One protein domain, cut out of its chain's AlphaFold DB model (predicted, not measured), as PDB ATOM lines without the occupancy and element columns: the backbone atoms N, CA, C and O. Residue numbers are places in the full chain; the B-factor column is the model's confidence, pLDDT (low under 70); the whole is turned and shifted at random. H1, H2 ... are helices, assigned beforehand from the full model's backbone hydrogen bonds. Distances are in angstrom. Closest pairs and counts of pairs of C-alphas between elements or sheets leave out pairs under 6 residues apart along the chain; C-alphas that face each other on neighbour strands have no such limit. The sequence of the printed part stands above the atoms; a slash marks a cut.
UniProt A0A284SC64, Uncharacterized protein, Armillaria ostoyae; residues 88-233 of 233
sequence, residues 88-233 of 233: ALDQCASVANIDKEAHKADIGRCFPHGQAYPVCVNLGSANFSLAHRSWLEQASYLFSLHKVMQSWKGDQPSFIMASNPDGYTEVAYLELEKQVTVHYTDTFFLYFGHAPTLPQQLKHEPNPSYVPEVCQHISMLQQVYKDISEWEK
ATOM      1  N   ALA A  88      92.426 -63.675-212.238       86.31
ATOM      2  CA  ALA A  88      91.600 -64.787-211.791       86.31
ATOM      3  C   ALA A  88      90.956 -64.506-210.432       86.31
ATOM      4  O   ALA A  88      89.774 -64.813-210.254       86.31
ATOM      5  N   LEU A  89      91.712 -63.922-209.501       90.00
ATOM      6  CA  LEU A  89      91.211 -63.524-208.195       90.00
ATOM      7  C   LEU A  89      90.111 -62.485-208.345       90.00
ATOM      8  O   LEU A  89      89.018 -62.688-207.824       90.00
ATOM      9  N   ASP A  90      90.370 -61.431-209.114       90.31
ATOM     10  CA  ASP A  90      89.400 -60.375-209.361       90.31
ATOM     11  C   ASP A  90      88.095 -60.930-209.951       90.31
ATOM     12  O   ASP A  90      87.009 -60.662-209.443       90.31
ATOM     13  N   GLN A  91      88.187 -61.822-210.942       86.94
ATOM     14  CA  GLN A  91      87.014 -62.465-211.537       86.94
ATOM     15  C   GLN A  91      86.127 -63.184-210.499       86.94
ATOM     16  O   GLN A  91      84.903 -63.234-210.652       86.94
ATOM     17  N   CYS A  92      86.727 -63.773-209.465       87.31
ATOM     18  CA  CYS A  92      86.010 -64.482-208.408       87.31
ATOM     19  C   CYS A  92      85.521 -63.533-207.301       87.31
ATOM     20  O   CYS A  92      84.366 -63.625-206.856       87.31
ATOM     21  N   ALA A  93      86.386 -62.614-206.880       89.62
ATOM     22  CA  ALA A  93      86.185 -61.749-205.733       89.62
ATOM     23  C   ALA A  93      85.257 -60.568-206.039       89.62
ATOM     24  O   ALA A  93      84.471 -60.199-205.173       89.62
ATOM     25  N   SER A  94      85.252 -60.033-207.257       88.75
ATOM     26  CA  SER A  94      84.528 -58.806-207.612       88.75
ATOM     27  C   SER A  94      83.000 -58.909-207.524       88.75
ATOM     28  O   SER A  94      82.390 -59.936-207.859       88.75
ATOM     29  N   VAL A  95      82.352 -57.834-207.058       86.56
ATOM     30  CA  VAL A  95      80.883 -57.714-206.985       86.56
ATOM     31  C   VAL A  95      80.242 -57.592-208.379       86.56
ATOM     32  O   VAL A  95      80.847 -57.128-209.335       86.56
ATOM     33  N   ALA A  96      78.985 -58.022-208.528       73.25
ATOM     34  CA  ALA A  96      78.356 -58.172-209.851       73.25
ATOM     35  C   ALA A  96      77.989 -56.850-210.568       73.25
ATOM     36  O   ALA A  96      77.756 -56.866-211.775       73.25
ATOM     37  N   ASN A  97      77.927 -55.726-209.845       75.62
ATOM     38  CA  ASN A  97      77.380 -54.449-210.331       75.62
ATOM     39  C   ASN A  97      78.451 -53.368-210.578       75.62
ATOM     40  O   ASN A  97      78.153 -52.181-210.474       75.62
ATOM     41  N   ILE A  98      79.692 -53.761-210.861       80.38
ATOM     42  CA  ILE A  98      80.786 -52.822-211.150       80.38
ATOM     43  C   ILE A  98      80.727 -52.415-212.629       80.38
ATOM     44  O   ILE A  98      80.367 -53.225-213.490       80.38
ATOM     45  N   ASP A  99      81.112 -51.175-212.931       83.62
ATOM     46  CA  ASP A  99      81.426 -50.761-214.298       83.62
ATOM     47  C   ASP A  99      82.591 -51.602-214.842       83.62
ATOM     48  O   ASP A  99      83.740 -51.457-214.424       83.62
ATOM     49  N   LYS A 100      82.280 -52.501-215.777       80.44
ATOM     50  CA  LYS A 100      83.227 -53.492-216.292       80.44
ATOM     51  C   LYS A 100      84.383 -52.871-217.071       80.44
ATOM     52  O   LYS A 100      85.474 -53.429-217.032       80.44
ATOM     53  N   GLU A 101      84.163 -51.758-217.768       83.25
ATOM     54  CA  GLU A 101      85.207 -51.149-218.599       83.25
ATOM     55  C   GLU A 101      86.174 -50.331-217.746       83.25
ATOM     56  O   GLU A 101      87.388 -50.493-217.867       83.25
ATOM     57  N   ALA A 102      85.646 -49.527-216.817       83.38
ATOM     58  CA  ALA A 102      86.473 -48.800-215.858       83.38
ATOM     59  C   ALA A 102      87.292 -49.761-214.981       83.38
ATOM     60  O   ALA A 102      88.500 -49.582-214.829       83.38
ATOM     61  N   HIS A 103      86.658 -50.831-214.488       85.25
ATOM     62  CA  HIS A 103      87.312 -51.846-213.660       85.25
ATOM     63  C   HIS A 103      88.401 -52.605-214.417       85.25
ATOM     64  O   HIS A 103      89.508 -52.781-213.919       85.25
ATOM     65  N   LYS A 104      88.139 -52.996-215.671       84.56
ATOM     66  CA  LYS A 104      89.151 -53.635-216.522       84.56
ATOM     67  C   LYS A 104      90.348 -52.715-216.771       84.56
ATOM     68  O   LYS A 104      91.480 -53.197-216.788       84.56
ATOM     69  N   ALA A 105      90.116 -51.413-216.948       84.94
ATOM     70  CA  ALA A 105      91.193 -50.439-217.075       84.94
ATOM     71  C   ALA A 105      92.007 -50.315-215.776       84.94
ATOM     72  O   ALA A 105      93.231 -50.246-215.851       84.94
ATOM     73  N   ASP A 106      91.360 -50.336-214.607       87.44
ATOM     74  CA  ASP A 106      92.035 -50.321-213.302       87.44
ATOM     75  C   ASP A 106      92.889 -51.582-213.078       87.44
ATOM     76  O   ASP A 106      94.047 -51.465-212.681       87.44
ATOM     77  N   ILE A 107      92.394 -52.772-213.444       88.25
ATOM     78  CA  ILE A 107      93.213 -53.998-213.427       88.25
ATOM     79  C   ILE A 107      94.399 -53.869-214.389       88.25
ATOM     80  O   ILE A 107      95.524 -54.190-214.026       88.25
ATOM     81  N   GLY A 108      94.179 -53.355-215.602       85.81
ATOM     82  CA  GLY A 108      95.253 -53.152-216.576       85.81
ATOM     83  C   GLY A 108      96.348 -52.197-216.086       85.81
ATOM     84  O   GLY A 108      97.505 -52.384-216.441       85.81
ATOM     85  N   ARG A 109      96.010 -51.212-215.241       88.50
ATOM     86  CA  ARG A 109      96.971 -50.284-214.613       88.50
ATOM     87  C   ARG A 109      97.761 -50.901-213.456       88.50
ATOM     88  O   ARG A 109      98.722 -50.293-213.003       88.50
ATOM     89  N   CYS A 110      97.399 -52.097-212.991       88.81
ATOM     90  CA  CYS A 110      98.189 -52.826-211.996       88.81
ATOM     91  C   CYS A 110      99.519 -53.337-212.571       88.81
ATOM     92  O   CYS A 110     100.399 -53.716-211.801       88.81
ATOM     93  N   PHE A 111      99.673 -53.336-213.901       87.44
ATOM     94  CA  PHE A 111     100.825 -53.903-214.593       87.44
ATOM     95  C   PHE A 111     101.374 -52.949-215.659       87.44
ATOM     96  O   PHE A 111     100.602 -52.213-216.278       87.44
ATOM     97  N   PRO A 112     102.685 -52.985-215.953       83.62
ATOM     98  CA  PRO A 112     103.252 -52.255-217.077       83.62
ATOM     99  C   PRO A 112     102.658 -52.792-218.380       83.62
ATOM    100  O   PRO A 112     102.669 -54.003-218.602       83.62
ATOM    101  N   HIS A 113     102.137 -51.918-219.242       74.44
ATOM    102  CA  HIS A 113     101.478 -52.310-220.496       74.44
ATOM    103  C   HIS A 113     100.289 -53.282-220.323       74.44
ATOM    104  O   HIS A 113      99.834 -53.899-221.293       74.44
ATOM    105  N   GLY A 114      99.721 -53.390-219.114       70.88
ATOM    106  CA  GLY A 114      98.667 -54.358-218.780       70.88
ATOM    107  C   GLY A 114      97.336 -54.135-219.506       70.88
ATOM    108  O   GLY A 114      96.470 -55.009-219.503       70.88
ATOM    109  N   GLN A 115      97.163 -52.991-220.176       69.00
ATOM    110  CA  GLN A 115      95.989 -52.713-221.009       69.00
ATOM    111  C   GLN A 115      96.002 -53.456-222.353       69.00
ATOM    112  O   GLN A 115      94.935 -53.671-222.930       69.00
ATOM    113  N   ALA A 116      97.179 -53.839-222.862       62.47
ATOM    114  CA  ALA A 116      97.305 -54.482-224.165       62.47
ATOM    115  C   ALA A 116      97.003 -55.986-224.083       62.47
ATOM    116  O   ALA A 116      96.087 -56.454-224.755       62.47
ATOM    117  N   TYR A 117      97.734 -56.732-223.245       62.91
ATOM    118  CA  TYR A 117      97.545 -58.172-223.043       62.91
ATOM    119  C   TYR A 117      98.086 -58.609-221.671       62.91
ATOM    120  O   TYR A 117      99.261 -58.385-221.405       62.91
ATOM    121  N   PRO A 118      97.308 -59.316-220.828       60.16
ATOM    122  CA  PRO A 118      97.771 -59.728-219.497       60.16
ATOM    123  C   PRO A 118      98.864 -60.807-219.519       60.16
ATOM    124  O   PRO A 118      99.513 -61.039-218.508       60.16
ATOM    125  N   VAL A 119      99.058 -61.471-220.663       63.25
ATOM    126  CA  VAL A 119      99.938 -62.642-220.813       63.25
ATOM    127  C   VAL A 119     101.280 -62.288-221.465       63.25
ATOM    128  O   VAL A 119     102.246 -63.017-221.284       63.25
ATOM    129  N   CYS A 120     101.374 -61.178-222.209       67.19
ATOM    130  CA  CYS A 120     102.655 -60.777-222.791       67.19
ATOM    131  C   CYS A 120     103.378 -59.823-221.843       67.19
ATOM    132  O   CYS A 120     102.977 -58.672-221.675       67.19
ATOM    133  N   VAL A 121     104.443 -60.331-221.230       77.31
ATOM    134  CA  VAL A 121     105.346 -59.568-220.373       77.31
ATOM    135  C   VAL A 121     106.587 -59.223-221.188       77.31
ATOM    136  O   VAL A 121     107.150 -60.082-221.856       77.31
ATOM    137  N   ASN A 122     107.022 -57.966-221.148       80.75
ATOM    138  CA  ASN A 122     108.249 -57.544-221.815       80.75
ATOM    139  C   ASN A 122     109.430 -57.706-220.851       80.75
ATOM    140  O   ASN A 122     109.438 -57.077-219.799       80.75
ATOM    141  N   LEU A 123     110.466 -58.466-221.209       82.19
ATOM    142  CA  LEU A 123     111.646 -58.625-220.351       82.19
ATOM    143  C   LEU A 123     112.297 -57.298-219.935       82.19
ATOM    144  O   LEU A 123     112.795 -57.158-218.821       82.19
ATOM    145  N   GLY A 124     112.285 -56.295-220.809       81.88
ATOM    146  CA  GLY A 124     112.819 -54.978-220.484       81.88
ATOM    147  C   GLY A 124     111.958 -54.194-219.483       81.88
ATOM    148  O   GLY A 124     112.455 -53.229-218.907       81.88
ATOM    149  N   SER A 125     110.719 -54.626-219.213       81.69
ATOM    150  CA  SER A 125     109.919 -54.143-218.082       81.69
ATOM    151  C   SER A 125     110.303 -54.807-216.756       81.69
ATOM    152  O   SER A 125     109.650 -54.556-215.740       81.69
ATOM    153  N   ALA A 126     111.351 -55.635-216.721       81.12
ATOM    154  CA  ALA A 126     111.846 -56.175-215.469       81.12
ATOM    155  C   ALA A 126     112.272 -55.048-214.529       81.12
ATOM    156  O   ALA A 126     112.997 -54.127-214.908       81.12
ATOM    157  N   ASN A 127     111.835 -55.152-213.274       86.50
ATOM    158  CA  ASN A 127     111.985 -54.121-212.247       86.50
ATOM    159  C   ASN A 127     111.149 -52.847-212.478       86.50
ATOM    160  O   ASN A 127     111.463 -51.815-211.893       86.50
ATOM    161  N   PHE A 128     110.093 -52.908-213.290       84.69
ATOM    162  CA  PHE A 128     108.972 -51.961-213.246       84.69
ATOM    163  C   PHE A 128     107.804 -52.594-212.468       84.69
ATOM    164  O   PHE A 128     107.990 -53.642-211.848       84.69
ATOM    165  N   SER A 129     106.615 -51.981-212.461       84.06
ATOM    166  CA  SER A 129     105.467 -52.460-211.669       84.06
ATOM    167  C   SER A 129     105.697 -52.344-210.154       84.06
ATOM    168  O   SER A 129     106.547 -51.590-209.674       84.06
ATOM    169  N   LEU A 130     104.981 -53.167-209.391       87.12
ATOM    170  CA  LEU A 130     105.177 -53.434-207.968       87.12
ATOM    171  C   LEU A 130     106.586 -53.951-207.625       87.12
ATOM    172  O   LEU A 130     106.962 -53.930-206.461       87.12
ATOM    173  N   ALA A 131     107.397 -54.377-208.600       86.56
ATOM    174  CA  ALA A 131     108.792 -54.763-208.376       86.56
ATOM    175  C   ALA A 131     109.786 -53.591-208.525       86.56
ATOM    176  O   ALA A 131     110.996 -53.798-208.393       86.56
ATOM    177  N   HIS A 132     109.330 -52.365-208.806       87.25
ATOM    178  CA  HIS A 132     110.217 -51.216-208.995       87.25
ATOM    179  C   HIS A 132     110.967 -50.815-207.707       87.25
ATOM    180  O   HIS A 132     110.523 -51.075-206.600       87.25
ATOM    181  N   ARG A 133     112.160 -50.212-207.814       84.62
ATOM    182  CA  ARG A 133     112.981 -49.852-206.628       84.62
ATOM    183  C   ARG A 133     112.579 -48.538-205.959       84.62
ATOM    184  O   ARG A 133     112.886 -48.316-204.795       84.62
ATOM    185  N   SER A 134     111.984 -47.640-206.735       87.31
ATOM    186  CA  SER A 134     111.425 -46.374-206.261       87.31
ATOM    187  C   SER A 134     109.963 -46.568-205.893       87.31
ATOM    188  O   SER A 134     109.166 -46.892-206.776       87.31
ATOM    189  N   TRP A 135     109.622 -46.284-204.636       87.25
ATOM    190  CA  TRP A 135     108.248 -46.335-204.139       87.25
ATOM    191  C   TRP A 135     107.311 -45.395-204.911       87.25
ATOM    192  O   TRP A 135     106.149 -45.720-205.116       87.25
ATOM    193  N   LEU A 136     107.821 -44.257-205.404       86.62
ATOM    194  CA  LEU A 136     107.037 -43.305-206.203       86.62
ATOM    195  C   LEU A 136     106.568 -43.906-207.531       86.62
ATOM    196  O   LEU A 136     105.464 -43.618-207.978       86.62
ATOM    197  N   GLU A 137     107.405 -44.738-208.148       84.88
ATOM    198  CA  GLU A 137     107.080 -45.410-209.410       84.88
ATOM    199  C   GLU A 137     106.239 -46.671-209.161       84.88
ATOM    200  O   GLU A 137     105.372 -46.994-209.962       84.88
ATOM    201  N   GLN A 138     106.441 -47.367-208.032       88.81
ATOM    202  CA  GLN A 138     105.570 -48.479-207.617       88.81
ATOM    203  C   GLN A 138     104.163 -47.997-207.234       88.81
ATOM    204  O   GLN A 138     103.196 -48.754-207.343       88.81
ATOM    205  N   ALA A 139     104.045 -46.758-206.749       88.75
ATOM    206  CA  ALA A 139     102.824 -46.240-206.157       88.75
ATOM    207  C   ALA A 139     101.621 -46.336-207.092       88.75
ATOM    208  O   ALA A 139     100.591 -46.860-206.678       88.75
ATOM    209  N   SER A 140     101.753 -45.922-208.352       86.44
ATOM    210  CA  SER A 140     100.657 -45.983-209.333       86.44
ATOM    211  C   SER A 140     100.077 -47.392-209.492       86.44
ATOM    212  O   SER A 140      98.855 -47.562-209.513       86.44
ATOM    213  N   TYR A 141     100.939 -48.408-209.540       89.94
ATOM    214  CA  TYR A 141     100.536 -49.809-209.641       89.94
ATOM    215  C   TYR A 141      99.855 -50.293-208.356       89.94
ATOM    216  O   TYR A 141      98.814 -50.949-208.417       89.94
ATOM    217  N   LEU A 142     100.393 -49.922-207.188       91.62
ATOM    218  CA  LEU A 142      99.811 -50.288-205.895       91.62
ATOM    219  C   LEU A 142      98.430 -49.653-205.691       91.62
ATOM    220  O   LEU A 142      97.512 -50.339-205.251       91.62
ATOM    221  N   PHE A 143      98.266 -48.371-206.017       90.00
ATOM    222  CA  PHE A 143      96.979 -47.680-205.902       90.00
ATOM    223  C   PHE A 143      95.947 -48.234-206.883       90.00
ATOM    224  O   PHE A 143      94.787 -48.412-206.515       90.00
ATOM    225  N   SER A 144      96.375 -48.615-208.088       89.81
ATOM    226  CA  SER A 144      95.508 -49.325-209.033       89.81
ATOM    227  C   SER A 144      95.033 -50.660-208.453       89.81
ATOM    228  O   SER A 144      93.836 -50.946-208.468       89.81
ATOM    229  N   LEU A 145      95.936 -51.441-207.851       92.50
ATOM    230  CA  LEU A 145      95.588 -52.703-207.198       92.50
ATOM    231  C   LEU A 145      94.664 -52.491-205.987       92.50
ATOM    232  O   LEU A 145      93.676 -53.205-205.830       92.50
ATOM    233  N   HIS A 146      94.943 -51.485-205.158       92.50
ATOM    234  CA  HIS A 146      94.108 -51.097-204.018       92.50
ATOM    235  C   HIS A 146      92.685 -50.736-204.456       92.50
ATOM    236  O   HIS A 146      91.717 -51.231-203.880       92.50
ATOM    237  N   LYS A 147      92.545 -49.970-205.541       90.12
ATOM    238  CA  LYS A 147      91.253 -49.622-206.141       90.12
ATOM    239  C   LYS A 147      90.507 -50.842-206.679       90.12
ATOM    240  O   LYS A 147      89.301 -50.959-206.479       90.12
ATOM    241  N   VAL A 148      91.208 -51.785-207.309       91.75
ATOM    242  CA  VAL A 148      90.619 -53.063-207.746       91.75
ATOM    243  C   VAL A 148      90.058 -53.838-206.544       91.75
ATOM    244  O   VAL A 148      88.917 -54.307-206.594       91.75
ATOM    245  N   MET A 149      90.795 -53.894-205.430       93.25
ATOM    246  CA  MET A 149      90.381 -54.586-204.200       93.25
ATOM    247  C   MET A 149      89.144 -53.988-203.524       93.25
ATOM    248  O   MET A 149      88.374 -54.725-202.906       93.25
ATOM    249  N   GLN A 150      88.888 -52.684-203.681       91.56
ATOM    250  CA  GLN A 150      87.662 -52.038-203.176       91.56
ATOM    251  C   GLN A 150      86.386 -52.671-203.739       91.56
ATOM    252  O   GLN A 150      85.318 -52.596-203.130       91.56
ATOM    253  N   SER A 151      86.487 -53.289-204.912       91.19
ATOM    254  CA  SER A 151      85.362 -53.914-205.595       91.19
ATOM    255  C   SER A 151      85.111 -55.369-205.173       91.19
ATOM    256  O   SER A 151      84.122 -55.982-205.592       91.19
ATOM    257  N   TRP A 152      85.995 -55.940-204.352       93.31
ATOM    258  CA  TRP A 152      85.910 -57.328-203.919       93.31
ATOM    259  C   TRP A 152      84.809 -57.535-202.871       93.31
ATOM    260  O   TRP A 152      84.440 -56.646-202.103       93.31
ATOM    261  N   LYS A 153      84.232 -58.736-202.854       90.31
ATOM    262  CA  LYS A 153      83.208 -59.158-201.896       90.31
ATOM    263  C   LYS A 153      83.824 -59.421-200.525       90.31
ATOM    264  O   LYS A 153      84.952 -59.892-200.425       90.31
ATOM    265  N   GLY A 154      82.990 -59.293-199.500       86.44
ATOM    266  CA  GLY A 154      83.334 -59.630-198.122       86.44
ATOM    267  C   GLY A 154      83.537 -58.391-197.264       86.44
ATOM    268  O   GLY A 154      83.208 -57.277-197.673       86.44
ATOM    269  N   ASP A 155      84.046 -58.614-196.057       84.50
ATOM    270  CA  ASP A 155      84.344 -57.538-195.122       84.50
ATOM    271  C   ASP A 155      85.553 -56.753-195.630       84.50
ATOM    272  O   ASP A 155      86.662 -57.280-195.707       84.50
ATOM    273  N   GLN A 156      85.321 -55.492-195.987       86.62
ATOM    274  CA  GLN A 156      86.347 -54.589-196.492       86.62
ATOM    275  C   GLN A 156      87.110 -53.962-195.316       86.62
ATOM    276  O   GLN A 156      86.509 -53.217-194.530       86.62
ATOM    277  N   PRO A 157      88.420 -54.237-195.158       89.62
ATOM    278  CA  PRO A 157      89.225 -53.601-194.126       89.62
ATOM    279  C   PRO A 157      89.203 -52.076-194.262       89.62
ATOM    280  O   PRO A 157      89.135 -51.533-195.364       89.62
ATOM    281  N   SER A 158      89.342 -51.361-193.143       90.56
ATOM    282  CA  SER A 158      89.259 -49.893-193.131       90.56
ATOM    283  C   SER A 158      90.257 -49.214-194.071       90.56
ATOM    284  O   SER A 158      89.955 -48.149-194.598       90.56
ATOM    285  N   PHE A 159      91.427 -49.821-194.297       90.88
ATOM    286  CA  PHE A 159      92.445 -49.267-195.187       90.88
ATOM    287  C   PHE A 159      92.060 -49.352-196.670       90.88
ATOM    288  O   PHE A 159      92.507 -48.514-197.445       90.88
ATOM    289  N   ILE A 160      91.220 -50.314-197.075       89.31
ATOM    290  CA  ILE A 160      90.729 -50.410-198.459       89.31
ATOM    291  C   ILE A 160      89.813 -49.221-198.778       89.31
ATOM    292  O   ILE A 160      89.876 -48.642-199.859       89.31
ATOM    293  N   MET A 161      89.017 -48.805-197.793       85.50
ATOM    294  CA  MET A 161      88.076 -47.688-197.911       85.50
ATOM    295  C   MET A 161      88.690 -46.321-197.577       85.50
ATOM    296  O   MET A 161      88.022 -45.298-197.728       85.50
ATOM    297  N   ALA A 162      89.923 -46.287-197.071       83.62
ATOM    298  CA  ALA A 162      90.570 -45.050-196.665       83.62
ATOM    299  C   ALA A 162      91.023 -44.250-197.892       83.62
ATOM    300  O   ALA A 162      91.726 -44.767-198.756       83.62
ATOM    301  N   SER A 163      90.663 -42.967-197.931       78.94
ATOM    302  CA  SER A 163      91.228 -42.000-198.870       78.94
ATOM    303  C   SER A 163      92.191 -41.065-198.144       78.94
ATOM    304  O   SER A 163      92.017 -40.754-196.963       78.94
ATOM    305  N   ASN A 164      93.225 -40.617-198.852       81.12
ATOM    306  CA  ASN A 164      94.201 -39.673-198.324       81.12
ATOM    307  C   ASN A 164      94.338 -38.478-199.283       81.12
ATOM    308  O   ASN A 164      95.192 -38.497-200.174       81.12
ATOM    309  N   PRO A 165      93.499 -37.438-199.124       76.94
ATOM    310  CA  PRO A 165      93.474 -36.293-200.039       76.94
ATOM    311  C   PRO A 165      94.773 -35.469-200.003       76.94
ATOM    312  O   PRO A 165      95.122 -34.784-200.971       76.94
ATOM    313  N   ASP A 166      95.518 -35.558-198.901       82.00
ATOM    314  CA  ASP A 166      96.798 -34.877-198.725       82.00
ATOM    315  C   ASP A 166      97.965 -35.634-199.372       82.00
ATOM    316  O   ASP A 166      99.040 -35.057-199.548       82.00
ATOM    317  N   GLY A 167      97.729 -36.863-199.835       83.25
ATOM    318  CA  GLY A 167      98.716 -37.726-200.467       83.25
ATOM    319  C   GLY A 167      99.550 -38.532-199.473       83.25
ATOM    320  O   GLY A 167      99.473 -38.375-198.254       83.25
ATOM    321  N   TYR A 168     100.367 -39.429-200.009       86.75
ATOM    322  CA  TYR A 168     101.155 -40.384-199.243       86.75
ATOM    323  C   TYR A 168     102.614 -39.953-199.159       86.75
ATOM    324  O   TYR A 168     103.259 -39.672-200.168       86.75
ATOM    325  N   THR A 169     103.135 -39.926-197.934       90.44
ATOM    326  CA  THR A 169     104.581 -39.959-197.686       90.44
ATOM    327  C   THR A 169     105.096 -41.382-197.894       90.44
ATOM    328  O   THR A 169     104.314 -42.328-197.834       90.44
ATOM    329  N   GLU A 170     106.407 -41.557-198.053       90.50
ATOM    330  CA  GLU A 170     107.024 -42.889-198.164       90.50
ATOM    331  C   GLU A 170     106.648 -43.814-196.995       90.50
ATOM    332  O   GLU A 170     106.293 -44.969-197.198       90.50
ATOM    333  N   VAL A 171     106.634 -43.299-195.761       91.50
ATOM    334  CA  VAL A 171     106.268 -44.094-194.573       91.50
ATOM    335  C   VAL A 171     104.809 -44.551-194.631       91.50
ATOM    336  O   VAL A 171     104.514 -45.707-194.336       91.50
ATOM    337  N   ALA A 172     103.896 -43.656-195.017       91.19
ATOM    338  CA  ALA A 172     102.483 -43.999-195.165       91.19
ATOM    339  C   ALA A 172     102.256 -44.977-196.327       91.19
ATOM    340  O   ALA A 172     101.422 -45.872-196.222       91.19
ATOM    341  N   TYR A 173     103.016 -44.819-197.413       91.50
ATOM    342  CA  TYR A 173     103.008 -45.725-198.553       91.50
ATOM    343  C   TYR A 173     103.448 -47.139-198.160       91.50
ATOM    344  O   TYR A 173     102.724 -48.083-198.440       91.50
ATOM    345  N   LEU A 174     104.581 -47.291-197.466       93.25
ATOM    346  CA  LEU A 174     105.096 -48.605-197.057       93.25
ATOM    347  C   LEU A 174     104.130 -49.347-196.121       93.25
ATOM    348  O   LEU A 174     103.997 -50.568-196.191       93.25
ATOM    349  N   GLU A 175     103.424 -48.618-195.251       94.12
ATOM    350  CA  GLU A 175     102.380 -49.222-194.419       94.12
ATOM    351  C   GLU A 175     101.173 -49.664-195.260       94.12
ATOM    352  O   GLU A 175     100.668 -50.771-195.066       94.12
ATOM    353  N   LEU A 176     100.743 -48.852-196.233       93.25
ATOM    354  CA  LEU A 176      99.680 -49.232-197.163       93.25
ATOM    355  C   LEU A 176     100.080 -50.445-198.017       93.25
ATOM    356  O   LEU A 176      99.292 -51.377-198.143       93.25
ATOM    357  N   GLU A 177     101.297 -50.466-198.565       94.50
ATOM    358  CA  GLU A 177     101.841 -51.574-199.361       94.50
ATOM    359  C   GLU A 177     101.773 -52.887-198.586       94.50
ATOM    360  O   GLU A 177     101.279 -53.896-199.094       94.50
ATOM    361  N   LYS A 178     102.194 -52.868-197.321       95.12
ATOM    362  CA  LYS A 178     102.111 -54.027-196.436       95.12
ATOM    363  C   LYS A 178     100.667 -54.492-196.239       95.12
ATOM    364  O   LYS A 178     100.404 -55.691-196.307       95.12
ATOM    365  N   GLN A 179      99.737 -53.570-195.997       95.50
ATOM    366  CA  GLN A 179      98.323 -53.896-195.783       95.50
ATOM    367  C   GLN A 179      97.667 -54.466-197.048       95.50
ATOM    368  O   GLN A 179      97.001 -55.502-196.978       95.50
ATOM    369  N   VAL A 180      97.917 -53.849-198.205       94.19
ATOM    370  CA  VAL A 180      97.473 -54.325-199.525       94.19
ATOM    371  C   VAL A 180      98.039 -55.710-199.814       94.19
ATOM    372  O   VAL A 180      97.292 -56.599-200.210       94.19
ATOM    373  N   THR A 181      99.330 -55.925-199.557       94.00
ATOM    374  CA  THR A 181      99.991 -57.217-199.791       94.00
ATOM    375  C   THR A 181      99.368 -58.325-198.948       94.00
ATOM    376  O   THR A 181      99.033 -59.376-199.487       94.00
ATOM    377  N   VAL A 182      99.160 -58.091-197.648       94.94
ATOM    378  CA  VAL A 182      98.529 -59.079-196.755       94.94
ATOM    379  C   VAL A 182      97.106 -59.388-197.209       94.94
ATOM    380  O   VAL A 182      96.729 -60.553-197.319       94.94
ATOM    381  N   HIS A 183      96.317 -58.363-197.533       94.88
ATOM    382  CA  HIS A 183      94.947 -58.569-197.986       94.88
ATOM    383  C   HIS A 183      94.879 -59.300-199.331       94.88
ATOM    384  O   HIS A 183      94.053 -60.200-199.484       94.88
ATOM    385  N   TYR A 184      95.772 -58.981-200.274       94.94
ATOM    386  CA  TYR A 184      95.936 -59.723-201.524       94.94
ATOM    387  C   TYR A 184      96.207 -61.200-201.254       94.94
ATOM    388  O   TYR A 184      95.474 -62.058-201.743       94.94
ATOM    389  N   THR A 185      97.240 -61.502-200.461       95.19
ATOM    390  CA  THR A 185      97.680 -62.879-200.231       95.19
ATOM    391  C   THR A 185      96.645 -63.697-199.479       95.19
ATOM    392  O   THR A 185      96.400 -64.844-199.850       95.19
ATOM    393  N   ASP A 186      96.007 -63.108-198.468       94.75
ATOM    394  CA  ASP A 186      94.980 -63.784-197.680       94.75
ATOM    395  C   ASP A 186      93.740 -64.046-198.533       94.75
ATOM    396  O   ASP A 186      93.233 -65.167-198.561       94.75
ATOM    397  N   THR A 187      93.280 -63.048-199.292       94.19
ATOM    398  CA  THR A 187      92.122 -63.214-200.180       94.19
ATOM    399  C   THR A 187      92.424 -64.251-201.256       94.19
ATOM    400  O   THR A 187      91.616 -65.150-201.486       94.19
ATOM    401  N   PHE A 188      93.608 -64.201-201.866       93.75
ATOM    402  CA  PHE A 188      94.038 -65.201-202.836       93.75
ATOM    403  C   PHE A 188      94.016 -66.614-202.236       93.75
ATOM    404  O   PHE A 188      93.401 -67.522-202.801       93.75
ATOM    405  N   PHE A 189      94.620 -66.794-201.058       93.19
ATOM    406  CA  PHE A 189      94.650 -68.078-200.365       93.19
ATOM    407  C   PHE A 189      93.243 -68.586-200.030       93.19
ATOM    408  O   PHE A 189      92.969 -69.773-200.183       93.19
ATOM    409  N   LEU A 190      92.324 -67.707-199.628       92.88
ATOM    410  CA  LEU A 190      90.939 -68.084-199.336       92.88
ATOM    411  C   LEU A 190      90.188 -68.603-200.572       92.88
ATOM    412  O   LEU A 190      89.378 -69.520-200.440       92.88
ATOM    413  N   TYR A 191      90.448 -68.050-201.759       89.69
ATOM    414  CA  TYR A 191      89.790 -68.485-202.998       89.69
ATOM    415  C   TYR A 191      90.450 -69.713-203.637       89.69
ATOM    416  O   TYR A 191      89.743 -70.575-204.163       89.69
ATOM    417  N   PHE A 192      91.782 -69.800-203.612       88.31
ATOM    418  CA  PHE A 192      92.533 -70.802-204.378       88.31
ATOM    419  C   PHE A 192      93.241 -71.856-203.517       88.31
ATOM    420  O   PHE A 192      93.642 -72.897-204.035       88.31
ATOM    421  N   GLY A 193      93.359 -71.645-202.204       88.50
ATOM    422  CA  GLY A 193      93.928 -72.610-201.255       88.50
ATOM    423  C   GLY A 193      95.455 -72.723-201.280       88.50
ATOM    424  O   GLY A 193      96.002 -73.660-200.701       88.50
ATOM    425  N   HIS A 194      96.155 -71.801-201.945       88.00
ATOM    426  CA  HIS A 194      97.617 -71.753-201.993       88.00
ATOM    427  C   HIS A 194      98.135 -70.312-202.004       88.00
ATOM    428  O   HIS A 194      97.365 -69.366-202.142       88.00
ATOM    429  N   ALA A 195      99.445 -70.147-201.816       90.00
ATOM    430  CA  ALA A 195     100.083 -68.835-201.875       90.00
ATOM    431  C   ALA A 195     100.112 -68.306-203.323       90.00
ATOM    432  O   ALA A 195     100.354 -69.107-204.234       90.00
ATOM    433  N   PRO A 196      99.900 -66.995-203.542       91.94
ATOM    434  CA  PRO A 196     100.059 -66.400-204.861       91.94
ATOM    435  C   PRO A 196     101.534 -66.321-205.269       91.94
ATOM    436  O   PRO A 196     102.447 -66.278-204.438       91.94
ATOM    437  N   THR A 197     101.743 -66.228-206.570       89.50
ATOM    438  CA  THR A 197     102.961 -65.744-207.201       89.50
ATOM    439  C   THR A 197     103.107 -64.254-206.905       89.50
ATOM    440  O   THR A 197     102.151 -63.487-207.015       89.50
ATOM    441  N   LEU A 198     104.307 -63.839-206.504       87.38
ATOM    442  CA  LEU A 198     104.613 -62.441-206.212       87.38
ATOM    443  C   LEU A 198     105.528 -61.858-207.296       87.38
ATOM    444  O   LEU A 198     106.392 -62.593-207.791       87.38
ATOM    445  N   PRO A 199     105.392 -60.558-207.615       86.81
ATOM    446  CA  PRO A 199     106.322 -59.851-208.490       86.81
ATOM    447  C   PRO A 199     107.761 -60.020-208.011       86.81
ATOM    448  O   PRO A 199     108.051 -59.928-206.813       86.81
ATOM    449  N   GLN A 200     108.680 -60.261-208.945       86.00
ATOM    450  CA  GLN A 200     110.091 -60.470-208.626       86.00
ATOM    451  C   GLN A 200     110.970 -59.415-209.281       86.00
ATOM    452  O   GLN A 200     110.717 -58.953-210.389       86.00
ATOM    453  N   GLN A 201     112.058 -59.071-208.598       87.44
ATOM    454  CA  GLN A 201     113.113 -58.250-209.177       87.44
ATOM    455  C   GLN A 201     114.128 -59.116-209.915       87.44
ATOM    456  O   GLN A 201     114.654 -60.098-209.374       87.44
ATOM    457  N   LEU A 202     114.482 -58.691-211.122       86.81
ATOM    458  CA  LEU A 202     115.606 -59.242-211.854       86.81
ATOM    459  C   LEU A 202     116.886 -58.532-211.395       86.81
ATOM    460  O   LEU A 202     117.035 -57.314-211.507       86.81
ATOM    461  N   LYS A 203     117.820 -59.299-210.823       82.94
ATOM    462  CA  LYS A 203     119.035 -58.748-210.190       82.94
ATOM    463  C   LYS A 203     120.044 -58.170-211.181       82.94
ATOM    464  O   LYS A 203     120.905 -57.397-210.766       82.94
ATOM    465  N   HIS A 204     119.982 -58.581-212.443       81.31
ATOM    466  CA  HIS A 204     120.807 -58.043-213.517       81.31
ATOM    467  C   HIS A 204     119.956 -57.175-214.441       81.31
ATOM    468  O   HIS A 204     118.740 -57.334-214.498       81.31
ATOM    469  N   GLU A 205     120.600 -56.240-215.134       74.44
ATOM    470  CA  GLU A 205     119.925 -55.390-216.113       74.44
ATOM    471  C   GLU A 205     119.677 -56.205-217.391       74.44
ATOM    472  O   GLU A 205     120.646 -56.696-217.983       74.44
ATOM    473  N   PRO A 206     118.413 -56.401-217.809       70.12
ATOM    474  CA  PRO A 206     118.122 -57.033-219.088       70.12
ATOM    475  C   PRO A 206     118.574 -56.108-220.229       70.12
ATOM    476  O   PRO A 206     118.556 -54.882-220.106       70.12
ATOM    477  N   ASN A 207     119.007 -56.688-221.348       60.88
ATOM    478  CA  ASN A 207     119.520 -55.921-222.489       60.88
ATOM    479  C   ASN A 207     118.390 -55.052-223.102       60.88
ATOM    480  O   ASN A 207     117.341 -55.604-223.442       60.88
ATOM    481  N   PRO A 208     118.539 -53.716-223.222       61.00
ATOM    482  CA  PRO A 208     117.378 -52.834-223.262       61.00
ATOM    483  C   PRO A 208     116.845 -52.544-224.672       61.00
ATOM    484  O   PRO A 208     117.582 -52.186-225.590       61.00
ATOM    485  N   SER A 209     115.516 -52.558-224.788       59.59
ATOM    486  CA  SER A 209     114.736 -51.729-225.725       59.59
ATOM    487  C   SER A 209     113.461 -51.156-225.082       59.59
ATOM    488  O   SER A 209     112.649 -50.531-225.763       59.59
ATOM    489  N   TYR A 210     113.272 -51.357-223.772       65.00
ATOM    490  CA  TYR A 210     112.036 -50.995-223.087       65.00
ATOM    491  C   TYR A 210     111.958 -49.501-222.787       65.00
ATOM    492  O   TYR A 210     112.869 -48.915-222.200       65.00
ATOM    493  N   VAL A 211     110.837 -48.902-223.179       66.62
ATOM    494  CA  VAL A 211     110.480 -47.520-222.865       66.62
ATOM    495  C   VAL A 211     109.326 -47.573-221.863       66.62
ATOM    496  O   VAL A 211     108.258 -48.072-222.220       66.62
ATOM    497  N   PRO A 212     109.517 -47.098-220.620       64.88
ATOM    498  CA  PRO A 212     108.456 -47.083-219.620       64.88
ATOM    499  C   PRO A 212     107.293 -46.175-220.026       64.88
ATOM    500  O   PRO A 212     107.487 -45.143-220.674       64.88
ATOM    501  N   GLU A 213     106.087 -46.536-219.597       68.94
ATOM    502  CA  GLU A 213     104.909 -45.683-219.727       68.94
ATOM    503  C   GLU A 213     105.088 -44.421-218.871       68.94
ATOM    504  O   GLU A 213     105.555 -44.477-217.732       68.94
ATOM    505  N   VAL A 214     104.719 -43.258-219.413       63.25
ATOM    506  CA  VAL A 214     104.793 -42.000-218.661       63.25
ATOM    507  C   VAL A 214     103.669 -41.981-217.626       63.25
ATOM    508  O   VAL A 214     102.518 -41.704-217.960       63.25
ATOM    509  N   CYS A 215     104.002 -42.226-216.361       55.84
ATOM    510  CA  CYS A 215     103.080 -42.006-215.250       55.84
ATOM    511  C   CYS A 215     102.979 -40.496-214.970       55.84
ATOM    512  O   CYS A 215     103.924 -39.874-214.484       55.84
ATOM    513  N   GLN A 216     101.841 -39.871-215.283       52.88
ATOM    514  CA  GLN A 216     101.634 -38.421-215.149       52.88
ATOM    515  C   GLN A 216     101.420 -37.965-213.688       52.88
ATOM    516  O   GLN A 216     100.483 -37.226-213.419       52.88
ATOM    517  N   HIS A 217     102.201 -38.406-212.695       57.56
ATOM    518  CA  HIS A 217     101.726 -38.353-211.294       57.56
ATOM    519  C   HIS A 217     102.718 -37.828-210.251       57.56
ATOM    520  O   HIS A 217     102.760 -38.326-209.131       57.56
ATOM    521  N   ILE A 218     103.499 -36.787-210.562       49.94
ATOM    522  CA  ILE A 218     104.486 -36.280-209.597       49.94
ATOM    523  C   ILE A 218     104.418 -34.759-209.445       49.94
ATOM    524  O   ILE A 218     104.926 -34.010-210.276       49.94
ATOM    525  N   SER A 219     103.883 -34.285-208.313       48.03
ATOM    526  CA  SER A 219     104.329 -33.000-207.767       48.03
ATOM    527  C   SER A 219     105.611 -33.253-206.973       48.03
ATOM    528  O   SER A 219     105.585 -33.562-205.783       48.03
ATOM    529  N   MET A 220     106.762 -33.149-207.648       49.31
ATOM    530  CA  MET A 220     108.086 -33.401-207.048       49.31
ATOM    531  C   MET A 220     108.457 -32.407-205.940       49.31
ATOM    532  O   MET A 220     109.463 -32.589-205.261       49.31
ATOM    533  N   LEU A 221     107.666 -31.349-205.745       50.28
ATOM    534  CA  LEU A 221     107.992 -30.277-204.810       50.28
ATOM    535  C   LEU A 221     107.944 -30.710-203.335       50.28
ATOM    536  O   LEU A 221     108.465 -29.976-202.499       50.28
ATOM    537  N   GLN A 222     107.346 -31.865-202.995       57.94
ATOM    538  CA  GLN A 222     107.122 -32.255-201.591       57.94
ATOM    539  C   GLN A 222     107.428 -33.723-201.225       57.94
ATOM    540  O   GLN A 222     107.192 -34.085-200.080       57.94
ATOM    541  N   GLN A 223     107.965 -34.564-202.124       66.69
ATOM    542  CA  GLN A 223     108.134 -36.020-201.878       66.69
ATOM    543  C   GLN A 223     106.838 -36.726-201.420       66.69
ATOM    544  O   GLN A 223     106.864 -37.693-200.661       66.69
ATOM    545  N   VAL A 224     105.691 -36.220-201.870       73.81
ATOM    546  CA  VAL A 224     104.371 -36.770-201.562       73.81
ATOM    547  C   VAL A 224     103.761 -37.285-202.856       73.81
ATOM    548  O   VAL A 224     103.712 -36.558-203.851       73.81
ATOM    549  N   TYR A 225     103.282 -38.526-202.836       76.69
ATOM    550  CA  TYR A 225     102.517 -39.093-203.937       76.69
ATOM    551  C   TYR A 225     101.046 -38.706-203.792       76.69
ATOM    552  O   TYR A 225     100.429 -38.966-202.758       76.69
ATOM    553  N   LYS A 226     100.473 -38.100-204.830       73.19
ATOM    554  CA  LYS A 226      99.033 -37.850-204.926       73.19
ATOM    555  C   LYS A 226      98.510 -38.578-206.146       73.19
ATOM    556  O   LYS A 226      98.935 -38.269-207.258       73.19
ATOM    557  N   ASP A 227      97.586 -39.502-205.924       66.38
ATOM    558  CA  ASP A 227      96.871 -40.129-207.023       66.38
ATOM    559  C   ASP A 227      95.921 -39.094-207.639       66.38
ATOM    560  O   ASP A 227      94.899 -38.730-207.054       66.38
ATOM    561  N   ILE A 228      96.298 -38.550-208.798       58.66
ATOM    562  CA  ILE A 228      95.455 -37.597-209.527       58.66
ATOM    563  C   ILE A 228      94.420 -38.299-210.419       58.66
ATOM    564  O   ILE A 228      93.551 -37.625-210.963       58.66
ATOM    565  N   SER A 229      94.452 -39.633-210.542       54.50
ATOM    566  CA  SER A 229      93.459 -40.379-211.329       54.50
ATOM    567  C   SER A 229      92.056 -40.352-210.700       54.50
ATOM    568  O   SER A 229      91.060 -40.586-211.384       54.50
ATOM    569  N   GLU A 230      91.952 -39.979-209.419       46.97
ATOM    570  CA  GLU A 230      90.678 -39.689-208.749       46.97
ATOM    571  C   GLU A 230      90.114 -38.289-209.055       46.97
ATOM    572  O   GLU A 230      88.938 -38.037-208.788       46.97
ATOM    573  N   TRP A 231      90.920 -37.378-209.614       39.38
ATOM    574  CA  TRP A 231      90.567 -35.963-209.792       39.38
ATOM    575  C   TRP A 231      89.906 -35.668-211.145       39.38
ATOM    576  O   TRP A 231      89.332 -34.597-211.319       39.38
ATOM    577  N   GLU A 232      89.955 -36.611-212.088       30.91
ATOM    578  CA  GLU A 232      89.363 -36.488-213.429       30.91
ATOM    579  C   GLU A 232      87.960 -37.126-213.541       30.91
ATOM    580  O   GLU A 232      87.574 -37.598-214.611       30.91
ATOM    581  N   LYS A 233      87.189 -37.157-212.445       33.97
ATOM    582  CA  LYS A 233      85.769 -37.559-212.460       33.97
ATOM    583  C   LYS A 233      84.824 -36.380-212.665       33.97
ATOM    584  O   LYS A 233      85.009 -35.346-211.985       33.97
TER     585      LYS A 233
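Overview. This is residues 88 to 233 of the 233 residues of an uncharacterized protein of Armillaria ostoyae (UniProt A0A284SC64). With little regular structure, long loops wind round a small helical core in which the long helix H4 crosses H3, H2 packs on H3 and short H1 meets H4 near its end. The printed part has 146 residues, with named helices H1, H2, H3, H4 in that order and no named strand: all helix, with 53 residues in named elements. It is compact, radius of gyration of the C-alphas 15.5 A, spanning 42 by 35 by 28 A.

Along the chain. H4, residues 170 to 192, runs 32.1 A to C-alpha 192 at (92.533, -70.802, -204.378). H3 is residues 135 to 149, 19.7 A; H2 100 to 108; H1 88 to 93, from (91.600, -64.787, -211.791).

Arrangement. H4 touches H3 with residues 170 to 180 alone, closest C-alphas His 146 and Val 180, 6.5 A, at a steep tilt of 40 degrees. H2 and H3 form a hairpin; the C-alphas of Asp 106 and Ser 144 come closest, 5.6 A. Every O i to N i+4 pair is within hydrogen-bond range in H1, H2 and H4; in H3, 9 of 11.

Size, cuts and confidence. The printed part has no cut. Links H2 to H3 and H3 to H4 are long. pLDDT is under 70 at residues 115 to 120, 207 to 223 and 227 to 233.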